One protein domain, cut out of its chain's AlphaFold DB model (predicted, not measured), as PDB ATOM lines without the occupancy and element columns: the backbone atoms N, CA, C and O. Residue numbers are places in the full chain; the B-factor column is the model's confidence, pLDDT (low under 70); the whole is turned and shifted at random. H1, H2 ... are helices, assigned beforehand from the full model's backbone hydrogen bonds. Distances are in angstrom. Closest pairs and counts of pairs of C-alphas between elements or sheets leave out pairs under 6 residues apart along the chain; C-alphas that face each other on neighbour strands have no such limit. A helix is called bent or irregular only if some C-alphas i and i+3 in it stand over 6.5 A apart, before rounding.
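AT A GLANCE: This is residues 143 to 277 of the 279 residues of the protein "PTS system" of Vibrio sp. JCM 19236 (UniProt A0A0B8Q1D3). A long helix, H3, runs through the middle of an elongated helical body, with the almost equally long H6 packed beside it and running opposite ways; H4 folds back along the far part of H3 as a helical hairpin, and short H5 packs on both of them. H1 crosses H6 near the first part of H3, H2 reaches past that end of H3 with few contacts, and short H7 lies beside H3 after a long link. The printed part has 135 residues with seven named helices, H1 to H7 in order along the chain, and no named strand; the class is all helix. It is compact, with a radius of gyration of the C-alphas of 14.9 A, and spans 51 by 27 by 25 A.

HOW THE PARTS SIT: H1, residues 146 to 159, touches H6, residues 237 to 257, at a steep tilt of 43 degrees, opposite ways; their closest C-alphas, of Gly 147 and Gly 252, are 4.0 A apart. H2, residues 162 to 175, touches no helix. It is close to H1 but not clearly touching, the closest C-alphas being those of Leu 157 and His 163, 5.5 A apart. The hub is H3, residues 182 to 203, which touches four other helices. With its residues 185 to 189 alone it touches H1, at a steep tilt of 66 degrees, the closest C-alphas being those of Ala 151 and Thr 189, 6.3 A apart. H3 touches H6 at a shallow tilt of 34 degrees, only just short of steep, opposite ways, with the C-alphas of Thr 189 and Cys 247 closest at 4.6 A. H3 and H4, residues 207 to 221, form a helical hairpin at a shallow tilt of 13 degrees; the C-alphas of Tyr 201 and Lys 210 are closest, 5.5 A apart. H5, residues 226 to 233, touches H4 at a steep tilt of 50 degrees, with the C-alphas of Ser 216 and Leu 228 closest at 4.8 A. H5 also touches H3, with the C-alphas of Gly 197 and Leu 228 closest at 6.8 A. H5 and H6 only just touch, and only at the corner by their link, with 3 pairs of C-alphas within 8 A; Val 233 and Trp 240 have the closest, 5.4 A apart. H7, residues 269 to 275, is close to H3 but not clearly touching, with the C-alphas of Ser 187 and Ala 271 closest at 7.7 A. Among the pairs that are apart are H2 and H6, and H6 and H7. Every backbone O i to N i+4 pair is within hydrogen-bond range in H3, H4, H5 and H6; the counts are 7 of 10 in H1, 6 of 10 in H2 and 1 of 3 in H7, where 2 of 4 O i to N i+3 pairs are within range.

IN THESE COORDINATES: H1 begins at C-alpha 146, (76.573, 45.609, 100.330), and is 20.2 A long from first to last C-alpha. H2 measures 21.7 A. H3 begins at C-alpha 182, (81.807, 43.811, 90.870), and is 31.8 A long. H4 measures 20.8 A, H5 9.8 A and H6 30.2 A. H7, 10.5 A long, ends at C-alpha 275, (75.332, 42.865, 79.694); it is only just irregular, with C-alphas 270 and 273 6.8 A apart.

THE WHOLE: The two C-alphas farthest apart, those of Glu 176 and Ser 206, are 50.9 A apart. The printed part has no cut. The link from H6 to H7, with 11 residues, is long; that from H2 to H3 is short, and the other four are tight. The mean pLDDT of the printed part is 90.2, and the model's confidence is under 70 at residues 272 to 277.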
ATOM      1  N   TYR A 143      70.269  41.118 101.190       88.94
ATOM      2  CA  TYR A 143      69.364  42.056 100.503       88.94
ATOM      3  C   TYR A 143      70.058  43.055  99.559       88.94
ATOM      4  O   TYR A 143      69.470  44.069  99.189       88.94
ATOM      5  N   GLY A 144      71.310  42.792  99.172       87.56
ATOM      6  CA  GLY A 144      72.071  43.666  98.278       87.56
ATOM      7  C   GLY A 144      72.533  44.975  98.926       87.56
ATOM      8  O   GLY A 144      73.022  45.861  98.223       87.56
ATOM      9  N   ILE A 145      72.431  45.110 100.257       94.50
ATOM     10  CA  ILE A 145      72.851  46.332 100.966       94.50
ATOM     11  C   ILE A 145      74.356  46.593 100.837       94.50
ATOM     12  O   ILE A 145      74.792  47.743 100.897       94.50
ATOM     13  N   GLY A 146      75.139  45.536 100.591       95.62
ATOM     14  CA  GLY A 146      76.573  45.609 100.330       95.62
ATOM     15  C   GLY A 146      76.939  46.585  99.218       95.62
ATOM     16  O   GLY A 146      77.913  47.325  99.343       95.62
ATOM     17  N   GLY A 147      76.106  46.687  98.178       96.00
ATOM     18  CA  GLY A 147      76.328  47.600  97.056       96.00
ATOM     19  C   GLY A 147      76.312  49.079  97.450       96.00
ATOM     20  O   GLY A 147      77.087  49.864  96.901       96.00
ATOM     21  N   PHE A 148      75.497  49.461  98.442       97.56
ATOM     22  CA  PHE A 148      75.436  50.844  98.934       97.56
ATOM     23  C   PHE A 148      76.717  51.272  99.653       97.56
ATOM     24  O   PHE A 148      77.024  52.466  99.693       97.56
ATOM     25  N   ILE A 149      77.455  50.314 100.216       97.38
ATOM     26  CA  ILE A 149      78.683  50.541 100.984       97.38
ATOM     27  C   ILE A 149      79.906  50.369 100.083       97.38
ATOM     28  O   ILE A 149      80.785  51.231 100.051       97.38
ATOM     29  N   PHE A 150      79.950  49.278  99.321       96.56
ATOM     30  CA  PHE A 150      81.084  48.937  98.474       96.56
ATOM     31  C   PHE A 150      81.319  49.969  97.372       96.56
ATOM     32  O   PHE A 150      82.445  50.414  97.194       96.56
ATOM     33  N   ALA A 151      80.284  50.396  96.647       96.56
ATOM     34  CA  ALA A 151      80.458  51.288  95.502       96.56
ATOM     35  C   ALA A 151      81.099  52.658  95.837       96.56
ATOM     36  O   ALA A 151      82.024  53.066  95.130       96.56
ATOM     37  N   PRO A 152      80.696  53.392  96.894       96.62
ATOM     38  CA  PRO A 152      81.412  54.604  97.296       96.62
ATOM     39  C   PRO A 152      82.791  54.299  97.899       96.62
ATOM     40  O   PRO A 152      83.724  55.074  97.694       96.62
ATOM     41  N   LEU A 153      82.958  53.169  98.596       95.94
ATOM     42  CA  LEU A 153      84.261  52.742  99.114       95.94
ATOM     43  C   LEU A 153      85.248  52.418  97.982       95.94
ATOM     44  O   LEU A 153      86.415  52.794  98.061       95.94
ATOM     45  N   HIS A 154      84.780  51.809  96.894       94.88
ATOM     46  CA  HIS A 154      85.565  51.531  95.695       94.88
ATOM     47  C   HIS A 154      86.220  52.809  95.160       94.88
ATOM     48  O   HIS A 154      87.405  52.794  94.851       94.88
ATOM     49  N   GLN A 155      85.512  53.943  95.154       94.94
ATOM     50  CA  GLN A 155      86.089  55.223  94.729       94.94
ATOM     51  C   GLN A 155      87.270  55.666  95.609       94.94
ATOM     52  O   GLN A 155      88.241  56.214  95.098       94.94
ATOM     53  N   LEU A 156      87.232  55.402  96.919       93.19
ATOM     54  CA  LEU A 156      88.370  55.661  97.813       93.19
ATOM     55  C   LEU A 156      89.544  54.719  97.518       93.19
ATOM     56  O   LEU A 156      90.699  55.143  97.525       93.19
ATOM     57  N   LEU A 157      89.256  53.456  97.214       92.69
ATOM     58  CA  LEU A 157      90.272  52.459  96.872       92.69
ATOM     59  C   LEU A 157      90.913  52.720  95.505       92.69
ATOM     60  O   LEU A 157      92.101  52.443  95.335       92.69
ATOM     61  N   VAL A 158      90.177  53.319  94.563       92.19
ATOM     62  CA  VAL A 158      90.729  53.829  93.298       92.19
ATOM     63  C   VAL A 158      91.782  54.897  93.573       92.19
ATOM     64  O   VAL A 158      92.883  54.808  93.040       92.19
ATOM     65  N   ILE A 159      91.506  55.839  94.485       91.25
ATOM     66  CA  ILE A 159      92.465  56.892  94.865       91.25
ATOM     67  C   ILE A 159      93.772  56.297  95.394       91.25
ATOM     68  O   ILE A 159      94.847  56.819  95.099       91.25
ATOM     69  N   MET A 160      93.671  55.208  96.158       87.12
ATOM     70  CA  MET A 160      94.810  54.489  96.735       87.12
ATOM     71  C   MET A 160      95.472  53.503  95.760       87.12
ATOM     72  O   MET A 160      96.498  52.917  96.098       87.12
ATOM     73  N   GLY A 161      94.898  53.287  94.573       85.62
ATOM     74  CA  GLY A 161      95.399  52.320  93.598       85.62
ATOM     75  C   GLY A 161      95.158  50.849  93.958       85.62
ATOM     76  O   GLY A 161      95.653  49.967  93.264       85.62
ATOM     77  N   LEU A 162      94.392  50.570  95.017       87.38
ATOM     78  CA  LEU A 162      94.106  49.212  95.501       87.38
ATOM     79  C   LEU A 162      93.068  48.473  94.647       87.38
ATOM     80  O   LEU A 162      92.936  47.259  94.741       87.38
ATOM     81  N   HIS A 163      92.326  49.202  93.816       89.62
ATOM     82  CA  HIS A 163      91.254  48.642  92.999       89.62
ATOM     83  C   HIS A 163      91.734  47.657  91.915       89.62
ATOM     84  O   HIS A 163      90.983  46.754  91.565       89.62
ATOM     85  N   HIS A 164      92.976  47.764  91.421       84.62
ATOM     86  CA  HIS A 164      93.517  46.810  90.438       84.62
ATOM     87  C   HIS A 164      93.601  45.381  90.983       84.62
ATOM     88  O   HIS A 164      93.472  44.418  90.234       84.62
ATOM     89  N   SER A 165      93.747  45.237  92.299       81.62
ATOM     90  CA  SER A 165      93.764  43.943  92.976       81.62
ATOM     91  C   SER A 165      92.418  43.219  92.932       81.62
ATOM     92  O   SER A 165      92.378  42.005  93.125       81.62
ATOM     93  N   PHE A 166      91.317  43.930  92.660       88.88
ATOM     94  CA  PHE A 166      89.990  43.323  92.608       88.88
ATOM     95  C   PHE A 166      89.783  42.379  91.432       88.88
ATOM     96  O   PHE A 166      88.896  41.537  91.519       88.88
ATOM     97  N   ILE A 167      90.634  42.415  90.406       86.38
ATOM     98  CA  ILE A 167      90.565  41.437  89.316       86.38
ATOM     99  C   ILE A 167      90.715  39.994  89.827       86.38
ATOM    100  O   ILE A 167      90.066  39.087  89.318       86.38
ATOM    101  N   ILE A 168      91.507  39.783  90.888       84.44
ATOM    102  CA  ILE A 168      91.652  38.473  91.542       84.44
ATOM    103  C   ILE A 168      90.324  38.063  92.186       84.44
ATOM    104  O   ILE A 168      89.888  36.924  92.053       84.44
ATOM    105  N   LEU A 169      89.643  39.007  92.840       89.25
ATOM    106  CA  LEU A 169      88.328  38.762  93.423       89.25
ATOM    107  C   LEU A 169      87.291  38.443  92.334       89.25
ATOM    108  O   LEU A 169      86.522  37.501  92.491       89.25
ATOM    109  N   GLU A 170      87.298  39.168  91.212       90.25
ATOM    110  CA  GLU A 170      86.437  38.876  90.059       90.25
ATOM    111  C   GLU A 170      86.665  37.452  89.524       90.25
ATOM    112  O   GLU A 170      85.695  36.737  89.264       90.25
ATOM    113  N   PHE A 171      87.923  37.008  89.406       88.31
ATOM    114  CA  PHE A 171      88.241  35.639  88.993       88.31
ATOM    115  C   PHE A 171      87.758  34.587  89.990       88.31
ATOM    116  O   PHE A 171      87.207  33.579  89.554       88.31
ATOM    117  N   ASN A 172      87.881  34.827  91.298       88.50
ATOM    118  CA  ASN A 172      87.378  33.901  92.319       88.50
ATOM    119  C   ASN A 172      85.858  33.709  92.202       88.50
ATOM    120  O   ASN A 172      85.375  32.582  92.108       88.50
ATOM    121  N   TYR A 173      85.107  34.809  92.095       90.25
ATOM    122  CA  TYR A 173      83.654  34.770  91.892       90.25
ATOM    123  C   TYR A 173      83.256  33.995  90.625       90.25
ATOM    124  O   TYR A 173      82.284  33.234  90.624       90.25
ATOM    125  N   LEU A 174      83.994  34.177  89.526       90.06
ATOM    126  CA  LEU A 174      83.735  33.459  88.276       90.06
ATOM    127  C   LEU A 174      84.113  31.976  88.362       90.06
ATOM    128  O   LEU A 174      83.356  31.140  87.870       90.06
ATOM    129  N   GLY A 175      85.234  31.647  89.005       88.25
ATOM    130  CA  GLY A 175      85.692  30.271  89.214       88.25
ATOM    131  C   GLY A 175      84.724  29.443  90.060       88.25
ATOM    132  O   GLY A 175      84.532  28.260  89.793       88.25
ATOM    133  N   GLU A 176      84.042  30.078  91.014       90.38
ATOM    134  CA  GLU A 176      82.995  29.455  91.837       90.38
ATOM    135  C   GLU A 176      81.611  29.422  91.157       90.38
ATOM    136  O   GLU A 176      80.637  28.935  91.731       90.38
ATOM    137  N   GLY A 177      81.485  29.943  89.932       88.81
ATOM    138  CA  GLY A 177      80.206  30.014  89.217       88.81
ATOM    139  C   GLY A 177      79.212  31.013  89.823       88.81
ATOM    140  O   GLY A 177      78.020  30.979  89.507       88.81
ATOM    141  N   LEU A 178      79.680  31.927  90.676       88.56
ATOM    142  CA  LEU A 178      78.843  32.919  91.353       88.56
ATOM    143  C   LEU A 178      78.473  34.102  90.450       88.56
ATOM    144  O   LEU A 178      77.524  34.822  90.770       88.56
ATOM    145  N   GLY A 179      79.161  34.262  89.312       89.62
ATOM    146  CA  GLY A 179      79.075  35.435  88.436       89.62
ATOM    147  C   GLY A 179      79.805  36.638  89.037       89.62
ATOM    148  O   GLY A 179      80.173  36.620  90.202       89.62
ATOM    149  N   ASN A 180      80.015  37.698  88.258       91.62
ATOM    150  CA  ASN A 180      80.813  38.855  88.664       91.62
ATOM    151  C   ASN A 180      79.927  40.056  89.055       91.62
ATOM    152  O   ASN A 180      79.555  40.844  88.181       91.62
ATOM    153  N   PRO A 181      79.583  40.243  90.343       89.25
ATOM    154  CA  PRO A 181      78.794  41.394  90.783       89.25
ATOM    155  C   PRO A 181      79.589  42.709  90.762       89.25
ATOM    156  O   PRO A 181      78.998  43.788  90.719       89.25
ATOM    157  N   LEU A 182      80.925  42.646  90.783       92.88
ATOM    158  CA  LEU A 182      81.807  43.811  90.870       92.88
ATOM    159  C   LEU A 182      81.764  44.653  89.593       92.88
ATOM    160  O   LEU A 182      81.615  45.873  89.657       92.88
ATOM    161  N   ASN A 183      81.800  44.005  88.431       91.56
ATOM    162  CA  ASN A 183      81.821  44.676  87.134       91.56
ATOM    163  C   ASN A 183      80.665  45.677  86.891       91.56
ATOM    164  O   ASN A 183      80.924  46.840  86.543       91.56
ATOM    165  N   PRO A 184      79.383  45.308  87.105       91.75
ATOM    166  CA  PRO A 184      78.287  46.263  86.983       91.75
ATOM    167  C   PRO A 184      78.332  47.346  88.071       91.75
ATOM    168  O   PRO A 184      77.960  48.488  87.790       91.75
ATOM    169  N   MET A 185      78.841  47.051  89.275       93.25
ATOM    170  CA  MET A 185      79.049  48.076  90.307       93.25
ATOM    171  C   MET A 185      80.099  49.101  89.865       93.25
ATOM    172  O   MET A 185      79.867  50.301  90.012       93.25
ATOM    173  N   TYR A 186      81.204  48.678  89.246       94.19
ATOM    174  CA  TYR A 186      82.200  49.594  88.682       94.19
ATOM    175  C   TYR A 186      81.588  50.505  87.626       94.19
ATOM    176  O   TYR A 186      81.758  51.725  87.695       94.19
ATOM    177  N   SER A 187      80.788  49.939  86.721       93.31
ATOM    178  CA  SER A 187      80.047  50.711  85.720       93.31
ATOM    179  C   SER A 187      79.092  51.721  86.364       93.31
ATOM    180  O   SER A 187      79.039  52.872  85.935       93.31
ATOM    181  N   ALA A 188      78.396  51.347  87.441       94.50
ATOM    182  CA  ALA A 188      77.544  52.270  88.187       94.50
ATOM    183  C   ALA A 188      78.347  53.417  88.826       94.50
ATOM    184  O   ALA A 188      77.939  54.577  88.735       94.50
ATOM    185  N   THR A 189      79.518  53.130  89.407       96.06
ATOM    186  CA  THR A 189      80.395  54.184  89.949       96.06
ATOM    187  C   THR A 189      80.937  55.108  88.859       96.06
ATOM    188  O   THR A 189      80.960  56.326  89.033       96.06
ATOM    189  N   GLY A 190      81.290  54.563  87.693       96.00
ATOM    190  CA  GLY A 190      81.700  55.349  86.535       96.00
ATOM    191  C   GLY A 190      80.577  56.250  86.013       96.00
ATOM    192  O   GLY A 190      80.819  57.407  85.676       96.00
ATOM    193  N   ALA A 191      79.331  55.771  86.018       96.56
ATOM    194  CA  ALA A 191      78.169  56.546  85.589       96.56
ATOM    195  C   ALA A 191      77.866  57.692  86.566       96.56
ATOM    196  O   ALA A 191      77.589  58.814  86.138       96.56
ATOM    197  N   ALA A 192      77.988  57.441  87.873       97.81
ATOM    198  CA  ALA A 192      77.898  58.483  88.894       97.81
ATOM    199  C   ALA A 192      78.972  59.565  88.692       97.81
ATOM    200  O   ALA A 192      78.667  60.762  88.724       97.81
ATOM    201  N   MET A 193      80.203  59.148  88.387       97.50
ATOM    202  CA  MET A 193      81.319  60.052  88.122       97.50
ATOM    203  C   MET A 193      81.115  60.872  86.847       97.50
ATOM    204  O   MET A 193      81.362  62.079  86.854       97.50
ATOM    205  N   ILE A 194      80.581  60.270  85.782       97.81
ATOM    206  CA  ILE A 194      80.151  60.983  84.570       97.81
ATOM    207  C   ILE A 194      79.076  62.016  84.908       97.81
ATOM    208  O   ILE A 194      79.196  63.164  84.489       97.81
ATOM    209  N   GLY A 195      78.062  61.655  85.698       97.50
ATOM    210  CA  GLY A 195      77.015  62.584  86.132       97.50
ATOM    211  C   GLY A 195      77.579  63.790  86.890       97.50
ATOM    212  O   GLY A 195      77.223  64.938  86.604       97.50
ATOM    213  N   ALA A 196      78.531  63.553  87.795       97.00
ATOM    214  CA  ALA A 196      79.277  64.611  88.469       97.00
ATOM    215  C   ALA A 196      80.084  65.464  87.465       97.00
ATOM    216  O   ALA A 196      80.024  66.696  87.490       97.00
ATOM    217  N   GLY A 197      80.778  64.833  86.520       96.69
ATOM    218  CA  GLY A 197      81.485  65.515  85.437       96.69
ATOM    219  C   GLY A 197      80.575  66.423  84.610       96.69
ATOM    220  O   GLY A 197      80.910  67.585  84.385       96.69
ATOM    221  N   VAL A 198      79.393  65.944  84.218       97.25
ATOM    222  CA  VAL A 198      78.388  66.723  83.477       97.25
ATOM    223  C   VAL A 198      77.920  67.922  84.300       97.25
ATOM    224  O   VAL A 198      77.875  69.042  83.789       97.25
ATOM    225  N   ALA A 199      77.648  67.739  85.593       96.00
ATOM    226  CA  ALA A 199      77.286  68.846  86.477       96.00
ATOM    227  C   ALA A 199      78.400  69.908  86.570       96.00
ATOM    228  O   ALA A 199      78.113  71.110  86.589       96.00
ATOM    229  N   ALA A 200      79.669  69.489  86.600       95.50
ATOM    230  CA  ALA A 200      80.816  70.395  86.560       95.50
ATOM    231  C   ALA A 200      80.939  71.112  85.210       95.50
ATOM    232  O   ALA A 200      81.149  72.324  85.179       95.50
ATOM    233  N   TYR A 201      80.758  70.386  84.105       96.19
ATOM    234  CA  TYR A 201      80.815  70.914  82.742       96.19
ATOM    235  C   TYR A 201      79.780  72.023  82.521       96.19
ATOM    236  O   TYR A 201      80.107  73.093  82.002       96.19
ATOM    237  N   LEU A 202      78.541  71.805  82.972       95.31
ATOM    238  CA  LEU A 202      77.458  72.787  82.865       95.31
ATOM    239  C   LEU A 202      77.731  74.058  83.683       95.31
ATOM    240  O   LEU A 202      77.315  75.145  83.288       95.31
ATOM    241  N   LYS A 203      78.458  73.940  84.801       92.12
ATOM    242  CA  LYS A 203      78.841  75.069  85.665       92.12
ATOM    243  C   LYS A 203      80.164  75.733  85.271       92.12
ATOM    244  O   LYS A 203      80.501  76.784  85.821       92.12
ATOM    245  N   ALA A 204      80.930  75.141  84.358       91.44
ATOM    246  CA  ALA A 204      82.219  75.672  83.942       91.44
ATOM    247  C   ALA A 204      82.045  76.980  83.156       91.44
ATOM    248  O   ALA A 204      81.217  77.080  82.250       91.44
ATOM    249  N   LYS A 205      82.846  77.992  83.509       87.69
ATOM    250  CA  LYS A 205      82.753  79.341  82.928       87.69
ATOM    251  C   LYS A 205      83.666  79.557  81.720       87.69
ATOM    252  O   LYS A 205      83.291  80.299  80.823       87.69
ATOM    253  N   SER A 206      84.840  78.921  81.687       87.88
ATOM    254  CA  SER A 206      85.786  79.041  80.571       87.88
ATOM    255  C   SER A 206      85.662  77.875  79.589       87.88
ATOM    256  O   SER A 206      85.357  76.742  79.976       87.88
ATOM    257  N   SER A 207      85.921  78.154  78.311       76.12
ATOM    258  CA  SER A 207      85.977  77.153  77.239       76.12
ATOM    259  C   SER A 207      87.077  76.117  77.475       76.12
ATOM    260  O   SER A 207      86.848  74.935  77.248       76.12
ATOM    261  N   GLU A 208      88.228  76.535  78.005       76.25
ATOM    262  CA  GLU A 208      89.345  75.653  78.372       76.25
ATOM    263  C   GLU A 208      88.949  74.631  79.451       76.25
ATOM    264  O   GLU A 208      89.186  73.427  79.303       76.25
ATOM    265  N   ASN A 209      88.250  75.083  80.500       84.12
ATOM    266  CA  ASN A 209      87.745  74.187  81.541       84.12
ATOM    267  C   ASN A 209      86.685  73.238  80.980       84.12
ATOM    268  O   ASN A 209      86.703  72.052  81.294       84.12
ATOM    269  N   LYS A 210      85.787  73.727  80.114       91.38
ATOM    270  CA  LYS A 210      84.813  72.863  79.432       91.38
ATOM    271  C   LYS A 210      85.501  71.807  78.571       91.38
ATOM    272  O   LYS A 210      85.125  70.645  78.661       91.38
ATOM    273  N   GLY A 211      86.516  72.176  77.792       91.50
ATOM    274  CA  GLY A 211      87.280  71.238  76.966       91.50
ATOM    275  C   GLY A 211      87.912  70.122  77.799       91.50
ATOM    276  O   GLY A 211      87.699  68.946  77.511       91.50
ATOM    277  N   THR A 212      88.592  70.489  78.886       91.56
ATOM    278  CA  THR A 212      89.256  69.539  79.797       91.56
ATOM    279  C   THR A 212      88.265  68.620  80.517       91.56
ATOM    280  O   THR A 212      88.488  67.414  80.630       91.56
ATOM    281  N   ILE A 213      87.147  69.166  81.006       95.69
ATOM    282  CA  ILE A 213      86.108  68.363  81.668       95.69
ATOM    283  C   ILE A 213      85.441  67.431  80.648       95.69
ATOM    284  O   ILE A 213      85.241  66.255  80.938       95.69
ATOM    285  N   GLY A 214      85.131  67.929  79.450       96.25
ATOM    286  CA  GLY A 214      84.487  67.158  78.386       96.25
ATOM    287  C   GLY A 214      85.325  65.968  77.920       96.25
ATOM    288  O   GLY A 214      84.800  64.861  77.820       96.25
ATOM    289  N   SER A 215      86.631  66.158  77.701       95.62
ATOM    290  CA  SER A 215      87.533  65.055  77.344       95.62
ATOM    291  C   SER A 215      87.666  64.027  78.470       95.62
ATOM    292  O   SER A 215      87.694  62.827  78.206       95.62
ATOM    293  N   SER A 216      87.663  64.475  79.728       96.38
ATOM    294  CA  SER A 216      87.706  63.591  80.899       96.38
ATOM    295  C   SER A 216      86.415  62.776  81.069       96.38
ATOM    296  O   SER A 216      86.473  61.597  81.418       96.38
ATOM    297  N   ILE A 217      85.247  63.367  80.775       97.50
ATOM    298  CA  ILE A 217      83.963  62.647  80.706       97.50
ATOM    299  C   ILE A 217      84.022  61.574  79.625       97.50
ATOM    300  O   ILE A 217      83.678  60.429  79.897       97.50
ATOM    301  N   LEU A 218      84.485  61.927  78.423       96.31
ATOM    302  CA  LEU A 218      84.598  60.974  77.324       96.31
ATOM    303  C   LEU A 218      85.523  59.808  77.688       96.31
ATOM    304  O   LEU A 218      85.128  58.663  77.522       96.31
ATOM    305  N   SER A 219      86.703  60.094  78.246       94.62
ATOM    306  CA  SER A 219      87.626  59.080  78.774       94.62
ATOM    307  C   SER A 219      86.929  58.142  79.763       94.62
ATOM    308  O   SER A 219      87.003  56.920  79.632       94.62
ATOM    309  N   THR A 220      86.178  58.720  80.706       95.88
ATOM    310  CA  THR A 220      85.460  57.944  81.722       95.88
ATOM    311  C   THR A 220      84.420  57.039  81.086       95.88
ATOM    312  O   THR A 220      84.351  55.880  81.463       95.88
ATOM    313  N   SER A 221      83.677  57.500  80.075       94.75
ATOM    314  CA  SER A 221      82.680  56.692  79.353       94.75
ATOM    315  C   SER A 221      83.237  55.408  78.725       94.75
ATOM    316  O   SER A 221      82.470  54.475  78.483       94.75
ATOM    317  N   PHE A 222      84.551  55.344  78.494       91.88
ATOM    318  CA  PHE A 222      85.271  54.164  78.004       91.88
ATOM    319  C   PHE A 222      86.013  53.390  79.110       91.88
ATOM    320  O   PHE A 222      86.833  52.528  78.810       91.88
ATOM    321  N   GLY A 223      85.722  53.671  80.381       89.75
ATOM    322  CA  GLY A 223      86.279  52.971  81.540       89.75
ATOM    323  C   GLY A 223      87.557  53.578  82.120       89.75
ATOM    324  O   GLY A 223      88.058  53.058  83.109       89.75
ATOM    325  N   ILE A 224      88.068  54.686  81.568       91.12
ATOM    326  CA  ILE A 224      89.267  55.370  82.082       91.12
ATOM    327  C   ILE A 224      88.835  56.600  82.885       91.12
ATOM    328  O   ILE A 224      88.618  57.687  82.333       91.12
ATOM    329  N   GLY A 225      88.657  56.406  84.190       93.38
ATOM    330  CA  GLY A 225      88.046  57.382  85.094       93.38
ATOM    331  C   GLY A 225      89.014  58.368  85.754       93.38
ATOM    332  O   GLY A 225      88.593  59.430  86.216       93.38
ATOM    333  N   GLU A 226      90.307  58.056  85.785       91.94
ATOM    334  CA  GLU A 226      91.342  58.804  86.505       91.94
ATOM    335  C   GLU A 226      91.402  60.287  86.099       91.94
ATOM    336  O   GLU A 226      91.447  61.140  86.995       91.94
ATOM    337  N   PRO A 227      91.328  60.659  84.802       94.00
ATOM    338  CA  PRO A 227      91.334  62.066  84.409       94.00
ATOM    339  C   PRO A 227      90.171  62.858  85.014       94.00
ATOM    340  O   PRO A 227      90.359  63.989  85.462       94.00
ATOM    341  N   LEU A 228      88.974  62.267  85.082       96.88
ATOM    342  CA  LEU A 228      87.795  62.939  85.626       96.88
ATOM    343  C   LEU A 228      87.826  62.974  87.157       96.88
ATOM    344  O   LEU A 228      87.554  64.023  87.751       96.88
ATOM    345  N   LEU A 229      88.212  61.860  87.786       96.31
ATOM    346  CA  LEU A 229      88.321  61.736  89.236       96.31
ATOM    347  C   LEU A 229      89.309  62.758  89.810       96.31
ATOM    348  O   LEU A 229      88.924  63.617  90.608       96.31
ATOM    349  N   TYR A 230      90.571  62.704  89.376       94.31
ATOM    350  CA  TYR A 230      91.640  63.560  89.901       94.31
ATOM    351  C   TYR A 230      91.616  64.967  89.297       94.31
ATOM    352  O   TYR A 230      91.931  65.954  89.969       94.31
ATOM    353  N   GLY A 231      91.242  65.086  88.022       92.19
ATOM    354  CA  GLY A 231      91.260  66.355  87.304       92.19
ATOM    355  C   GLY A 231      90.112  67.289  87.675       92.19
ATOM    356  O   GLY A 231      90.305  68.509  87.618       92.19
ATOM    357  N   VAL A 232      88.959  66.744  88.084       94.88
ATOM    358  CA  VAL A 232      87.714  67.509  88.267       94.88
ATOM    359  C   VAL A 232      87.025  67.192  89.595       94.88
ATOM    360  O   VAL A 232      86.820  68.103  90.399       94.88
ATOM    361  N   VAL A 233      86.658  65.931  89.839       96.12
ATOM    362  CA  VAL A 233      85.742  65.562  90.932       96.12
ATOM    363  C   VAL A 233      86.371  65.799  92.305       96.12
ATOM    364  O   VAL A 233      85.778  66.495  93.129       96.12
ATOM    365  N   LEU A 234      87.590  65.307  92.541       95.56
ATOM    366  CA  LEU A 234      88.274  65.443  93.836       95.56
ATOM    367  C   LEU A 234      88.660  66.880  94.185       95.56
ATOM    368  O   LEU A 234      88.798  67.214  95.360       95.56
ATOM    369  N   LYS A 235      88.790  67.759  93.188       93.06
ATOM    370  CA  LYS A 235      89.099  69.178  93.420       93.06
ATOM    371  C   LYS A 235      87.929  69.944  94.038       93.06
ATOM    372  O   LYS A 235      88.122  71.057  94.522       93.06
ATOM    373  N   ASN A 236      86.718  69.382  94.014       93.81
ATOM    374  CA  ASN A 236      85.524  70.010  94.561       93.81
ATOM    375  C   ASN A 236      84.819  69.076  95.563       93.81
ATOM    376  O   ASN A 236      84.118  68.157  95.143       93.81
ATOM    377  N   PRO A 237      84.893  69.351  96.879       94.56
ATOM    378  CA  PRO A 237      84.303  68.493  97.910       94.56
ATOM    379  C   PRO A 237      82.796  68.257  97.754       94.56
ATOM    380  O   PRO A 237      82.306  67.173  98.057       94.56
ATOM    381  N   LYS A 238      82.047  69.248  97.248       95.19
ATOM    382  CA  LYS A 238      80.602  69.098  97.004       95.19
ATOM    383  C   LYS A 238      80.336  68.134  95.855       95.19
ATOM    384  O   LYS A 238      79.385  67.362  95.903       95.19
ATOM    385  N   LEU A 239      81.175  68.197  94.825       95.44
ATOM    386  CA  LEU A 239      81.074  67.316  93.672       95.44
ATOM    387  C   LEU A 239      81.488  65.890  94.026       95.44
ATOM    388  O   LEU A 239      80.810  64.945  93.640       95.44
ATOM    389  N   TRP A 240      82.551  65.753  94.814       96.94
ATOM    390  CA  TRP A 240      82.978  64.485  95.387       96.94
ATOM    391  C   TRP A 240      81.882  63.835  96.238       96.94
ATOM    392  O   TRP A 240      81.546  62.677  96.016       96.94
ATOM    393  N   ALA A 241      81.253  64.587  97.146       97.62
ATOM    394  CA  ALA A 241      80.147  64.069  97.950       97.62
ATOM    395  C   ALA A 241      78.961  63.617  97.079       97.62
ATOM    396  O   ALA A 241      78.429  62.528  97.281       97.62
ATOM    397  N   ALA A 242      78.579  64.411  96.072       97.00
ATOM    398  CA  ALA A 242      77.520  64.034  95.134       97.00
ATOM    399  C   ALA A 242      77.872  62.768  94.329       97.00
ATOM    400  O   ALA A 242      77.016  61.904  94.149       97.00
ATOM    401  N   ASN A 243      79.132  62.631  93.898       97.88
ATOM    402  CA  ASN A 243      79.639  61.426  93.243       97.88
ATOM    403  C   ASN A 243      79.496  60.193  94.145       97.88
ATOM    404  O   ASN A 243      78.971  59.178  93.701       97.88
ATOM    405  N   LEU A 244      79.904  60.289  95.415       98.31
ATOM    406  CA  LEU A 244      79.795  59.181  96.370       98.31
ATOM    407  C   LEU A 244      78.342  58.754  96.606       98.31
ATOM    408  O   LEU A 244      78.058  57.560  96.653       98.31
ATOM    409  N   VAL A 245      77.411  59.707  96.697       98.19
ATOM    410  CA  VAL A 245      75.975  59.399  96.805       98.19
ATOM    411  C   VAL A 245      75.482  58.679  95.550       98.19
ATOM    412  O   VAL A 245      74.821  57.649  95.660       98.19
ATOM    413  N   GLY A 246      75.845  59.166  94.359       97.94
ATOM    414  CA  GLY A 246      75.509  58.500  93.099       97.94
ATOM    415  C   GLY A 246      76.082  57.082  93.012       97.94
ATOM    416  O   GLY A 246      75.374  56.161  92.610       97.94
ATOM    417  N   CYS A 247      77.327  56.889  93.458       98.06
ATOM    418  CA  CYS A 247      77.964  55.576  93.552       98.06
ATOM    419  C   CYS A 247      77.188  54.647  94.490       98.06
ATOM    420  O   CYS A 247      76.902  53.518  94.110       98.06
ATOM    421  N   SER A 248      76.818  55.119  95.684       98.00
ATOM    422  CA  SER A 248      76.055  54.343  96.670       98.00
ATOM    423  C   SER A 248      74.707  53.890  96.116       98.00
ATOM    424  O   SER A 248      74.397  52.701  96.148       98.00
ATOM    425  N   VAL A 249      73.936  54.806  95.521       97.81
ATOM    426  CA  VAL A 249      72.628  54.478  94.934       97.81
ATOM    427  C   VAL A 249      72.775  53.513  93.756       97.81
ATOM    428  O   VAL A 249      72.042  52.530  93.676       97.81
ATOM    429  N   GLY A 250      73.736  53.757  92.860       96.31
ATOM    430  CA  GLY A 250      73.977  52.906  91.695       96.31
ATOM    431  C   GLY A 250      74.461  51.502  92.066       96.31
ATOM    432  O   GLY A 250      73.935  50.518  91.553       96.31
ATOM    433  N   GLY A 251      75.422  51.395  92.986       96.31
ATOM    434  CA  GLY A 251      75.928  50.115  93.480       96.31
ATOM    435  C   GLY A 251      74.875  49.320  94.242       96.31
ATOM    436  O   GLY A 251      74.711  48.124  94.006       96.31
ATOM    437  N   GLY A 252      74.109  49.990  95.107       96.38
ATOM    438  CA  GLY A 252      72.974  49.386  95.799       96.38
ATOM    439  C   GLY A 252      71.936  48.840  94.823       96.38
ATOM    440  O   GLY A 252      71.518  47.692  94.944       96.38
ATOM    441  N   PHE A 253      71.567  49.624  93.804       95.19
ATOM    442  CA  PHE A 253      70.647  49.181  92.753       95.19
ATOM    443  C   PHE A 253      71.154  47.933  92.017       95.19
ATOM    444  O   PHE A 253      70.406  46.967  91.878       95.19
ATOM    445  N   VAL A 254      72.423  47.926  91.596       93.69
ATOM    446  CA  VAL A 254      73.062  46.783  90.919       93.69
ATOM    447  C   VAL A 254      72.937  45.500  91.744       93.69
ATOM    448  O   VAL A 254      72.525  44.466  91.215       93.69
ATOM    449  N   MET A 255      73.247  45.581  93.039       93.06
ATOM    450  CA  MET A 255      73.214  44.432  93.944       93.06
ATOM    451  C   MET A 255      71.789  43.978  94.274       93.06
ATOM    452  O   MET A 255      71.529  42.779  94.301       93.06
ATOM    453  N   MET A 256      70.845  44.904  94.468       93.88
ATOM    454  CA  MET A 256      69.436  44.566  94.726       93.88
ATOM    455  C   MET A 256      68.766  43.875  93.532       93.88
ATOM    456  O   MET A 256      67.928  42.997  93.723       93.88
ATOM    457  N   VAL A 257      69.128  44.257  92.304       92.25
ATOM    458  CA  VAL A 257      68.625  43.616  91.074       92.25
ATOM    459  C   VAL A 257      69.369  42.307  90.769       92.25
ATOM    460  O   VAL A 257      68.877  41.487  89.997       92.25
ATOM    461  N   GLY A 258      70.530  42.081  91.387       89.50
ATOM    462  CA  GLY A 258      71.317  40.861  91.214       89.50
ATOM    463  C   GLY A 258      72.016  40.783  89.858       89.50
ATOM    464  O   GLY A 258      72.062  39.713  89.250       89.50
ATOM    465  N   LEU A 259      72.543  41.905  89.351       89.31
ATOM    466  CA  LEU A 259      73.328  41.906  88.113       89.31
ATOM    467  C   LEU A 259      74.710  41.285  88.364       89.31
ATOM    468  O   LEU A 259      75.499  41.820  89.138       89.31
ATOM    469  N   LYS A 260      75.003  40.172  87.686       88.69
ATOM    470  CA  LYS A 260      76.256  39.415  87.831       88.69
ATOM    471  C   LYS A 260      76.680  38.729  86.518       88.69
ATOM    472  O   LYS A 260      76.425  37.538  86.346       88.69
ATOM    473  N   PRO A 261      77.269  39.462  85.557       87.62
ATOM    474  CA  PRO A 261      77.747  38.885  84.295       87.62
ATOM    475  C   PRO A 261      78.776  37.763  84.506       87.62
ATOM    476  O   PRO A 261      79.498  37.741  85.498       87.62
ATOM    477  N   SER A 262      78.891  36.849  83.543       85.81
ATOM    478  CA  SER A 262      79.796  35.688  83.589       85.81
ATOM    479  C   SER A 262      81.201  35.973  83.032       85.81
ATOM    480  O   SER A 262      81.837  35.086  82.467       85.81
ATOM    481  N   LEU A 263      81.672  37.219  83.118       82.06
ATOM    482  CA  LEU A 263      82.958  37.640  82.560       82.06
ATOM    483  C   LEU A 263      83.600  38.765  83.372       82.06
ATOM    484  O   LEU A 263      82.923  39.505  84.090       82.06
ATOM    485  N   VAL A 264      84.914  38.909  83.212       80.56
ATOM    486  CA  VAL A 264      85.642  40.140  83.536       80.56
ATOM    487  C   VAL A 264      85.579  41.025  82.296       80.56
ATOM    488  O   VAL A 264      85.985  40.608  81.211       80.56
ATOM    489  N   GLY A 265      84.995  42.215  82.426       73.12
ATOM    490  CA  GLY A 265      84.654  43.062  81.285       73.12
ATOM    491  C   GLY A 265      85.119  44.500  81.440       73.12
ATOM    492  O   GLY A 265      85.322  45.007  82.539       73.12
ATOM    493  N   VAL A 266      85.223  45.195  80.315       78.06
ATOM    494  CA  VAL A 266      85.316  46.658  80.300       78.06
ATOM    495  C   VAL A 266      84.012  47.274  80.813       78.06
ATOM    496  O   VAL A 266      82.934  46.732  80.591       78.06
ATOM    497  N   THR A 267      84.109  48.407  81.506       86.44
ATOM    498  CA  THR A 267      82.974  49.083  82.158       86.44
ATOM    499  C   THR A 267      82.309  50.125  81.253       86.44
ATOM    500  O   THR A 267      82.938  50.610  80.319       86.44
ATOM    501  N   LEU A 268      81.086  50.561  81.587       89.69
ATOM    502  CA  LEU A 268      80.348  51.652  80.918       89.69
ATOM    503  C   LEU A 268      79.944  51.354  79.465       89.69
ATOM    504  O   LEU A 268      79.275  50.353  79.235       89.69
ATOM    505  N   ILE A 269      80.253  52.217  78.485       87.44
ATOM    506  CA  ILE A 269      79.775  52.040  77.099       87.44
ATOM    507  C   ILE A 269      80.242  50.690  76.526       87.44
ATOM    508  O   ILE A 269      79.404  49.949  76.003       87.44
ATOM    509  N   PRO A 270      81.525  50.304  76.669       84.19
ATOM    510  CA  PRO A 270      81.977  48.974  76.272       84.19
ATOM    511  C   PRO A 270      81.330  47.796  77.025       84.19
ATOM    512  O   PRO A 270      81.413  46.672  76.540       84.19
ATOM    513  N   ALA A 271      80.682  48.024  78.175       78.94
ATOM    514  CA  ALA A 271      79.983  46.982  78.935       78.94
ATOM    515  C   ALA A 271      78.597  46.639  78.360       78.94
ATOM    516  O   ALA A 271      78.011  45.618  78.719       78.94
ATOM    517  N   ILE A 272      78.045  47.469  77.466       68.88
ATOM    518  CA  ILE A 272      76.689  47.285  76.924       68.88
ATOM    519  C   ILE A 272      76.540  45.957  76.152       68.88
ATOM    520  O   ILE A 272      75.563  45.250  76.408       68.88
ATOM    521  N   PRO A 273      77.468  45.562  75.253       57.09
ATOM    522  CA  PRO A 273      77.386  44.261  74.590       57.09
ATOM    523  C   PRO A 273      77.411  43.052  75.551       57.09
ATOM    524  O   PRO A 273      76.546  42.190  75.403       57.09
ATOM    525  N   PRO A 274      78.318  42.961  76.551       50.94
ATOM    526  CA  PRO A 274      78.348  41.819  77.468       50.94
ATOM    527  C   PRO A 274      77.181  41.749  78.470       50.94
ATOM    528  O   PRO A 274      76.846  40.655  78.914       50.94
ATOM    529  N   ILE A 275      76.509  42.862  78.796       47.75
ATOM    530  CA  ILE A 275      75.332  42.865  79.694       47.75
ATOM    531  C   ILE A 275      74.086  42.234  79.032       47.75
ATOM    532  O   ILE A 275      73.170  41.802  79.731       47.75
ATOM    533  N   SER A 276      74.038  42.129  77.695       36.88
ATOM    534  CA  SER A 276      72.907  41.507  76.980       36.88
ATOM    535  C   SER A 276      73.021  39.984  76.828       36.88
ATOM    536  O   SER A 276      72.044  39.334  76.450       36.88
ATOM    537  N   ALA A 277      74.173  39.399  77.175       34.97
ATOM    538  CA  ALA A 277      74.391  37.960  77.133       34.97
ATOM    539  C   ALA A 277      73.743  37.278  78.349       34.97
ATOM    540  O   ALA A 277      74.408  36.828  79.277       34.97
TER     541      ALA A 277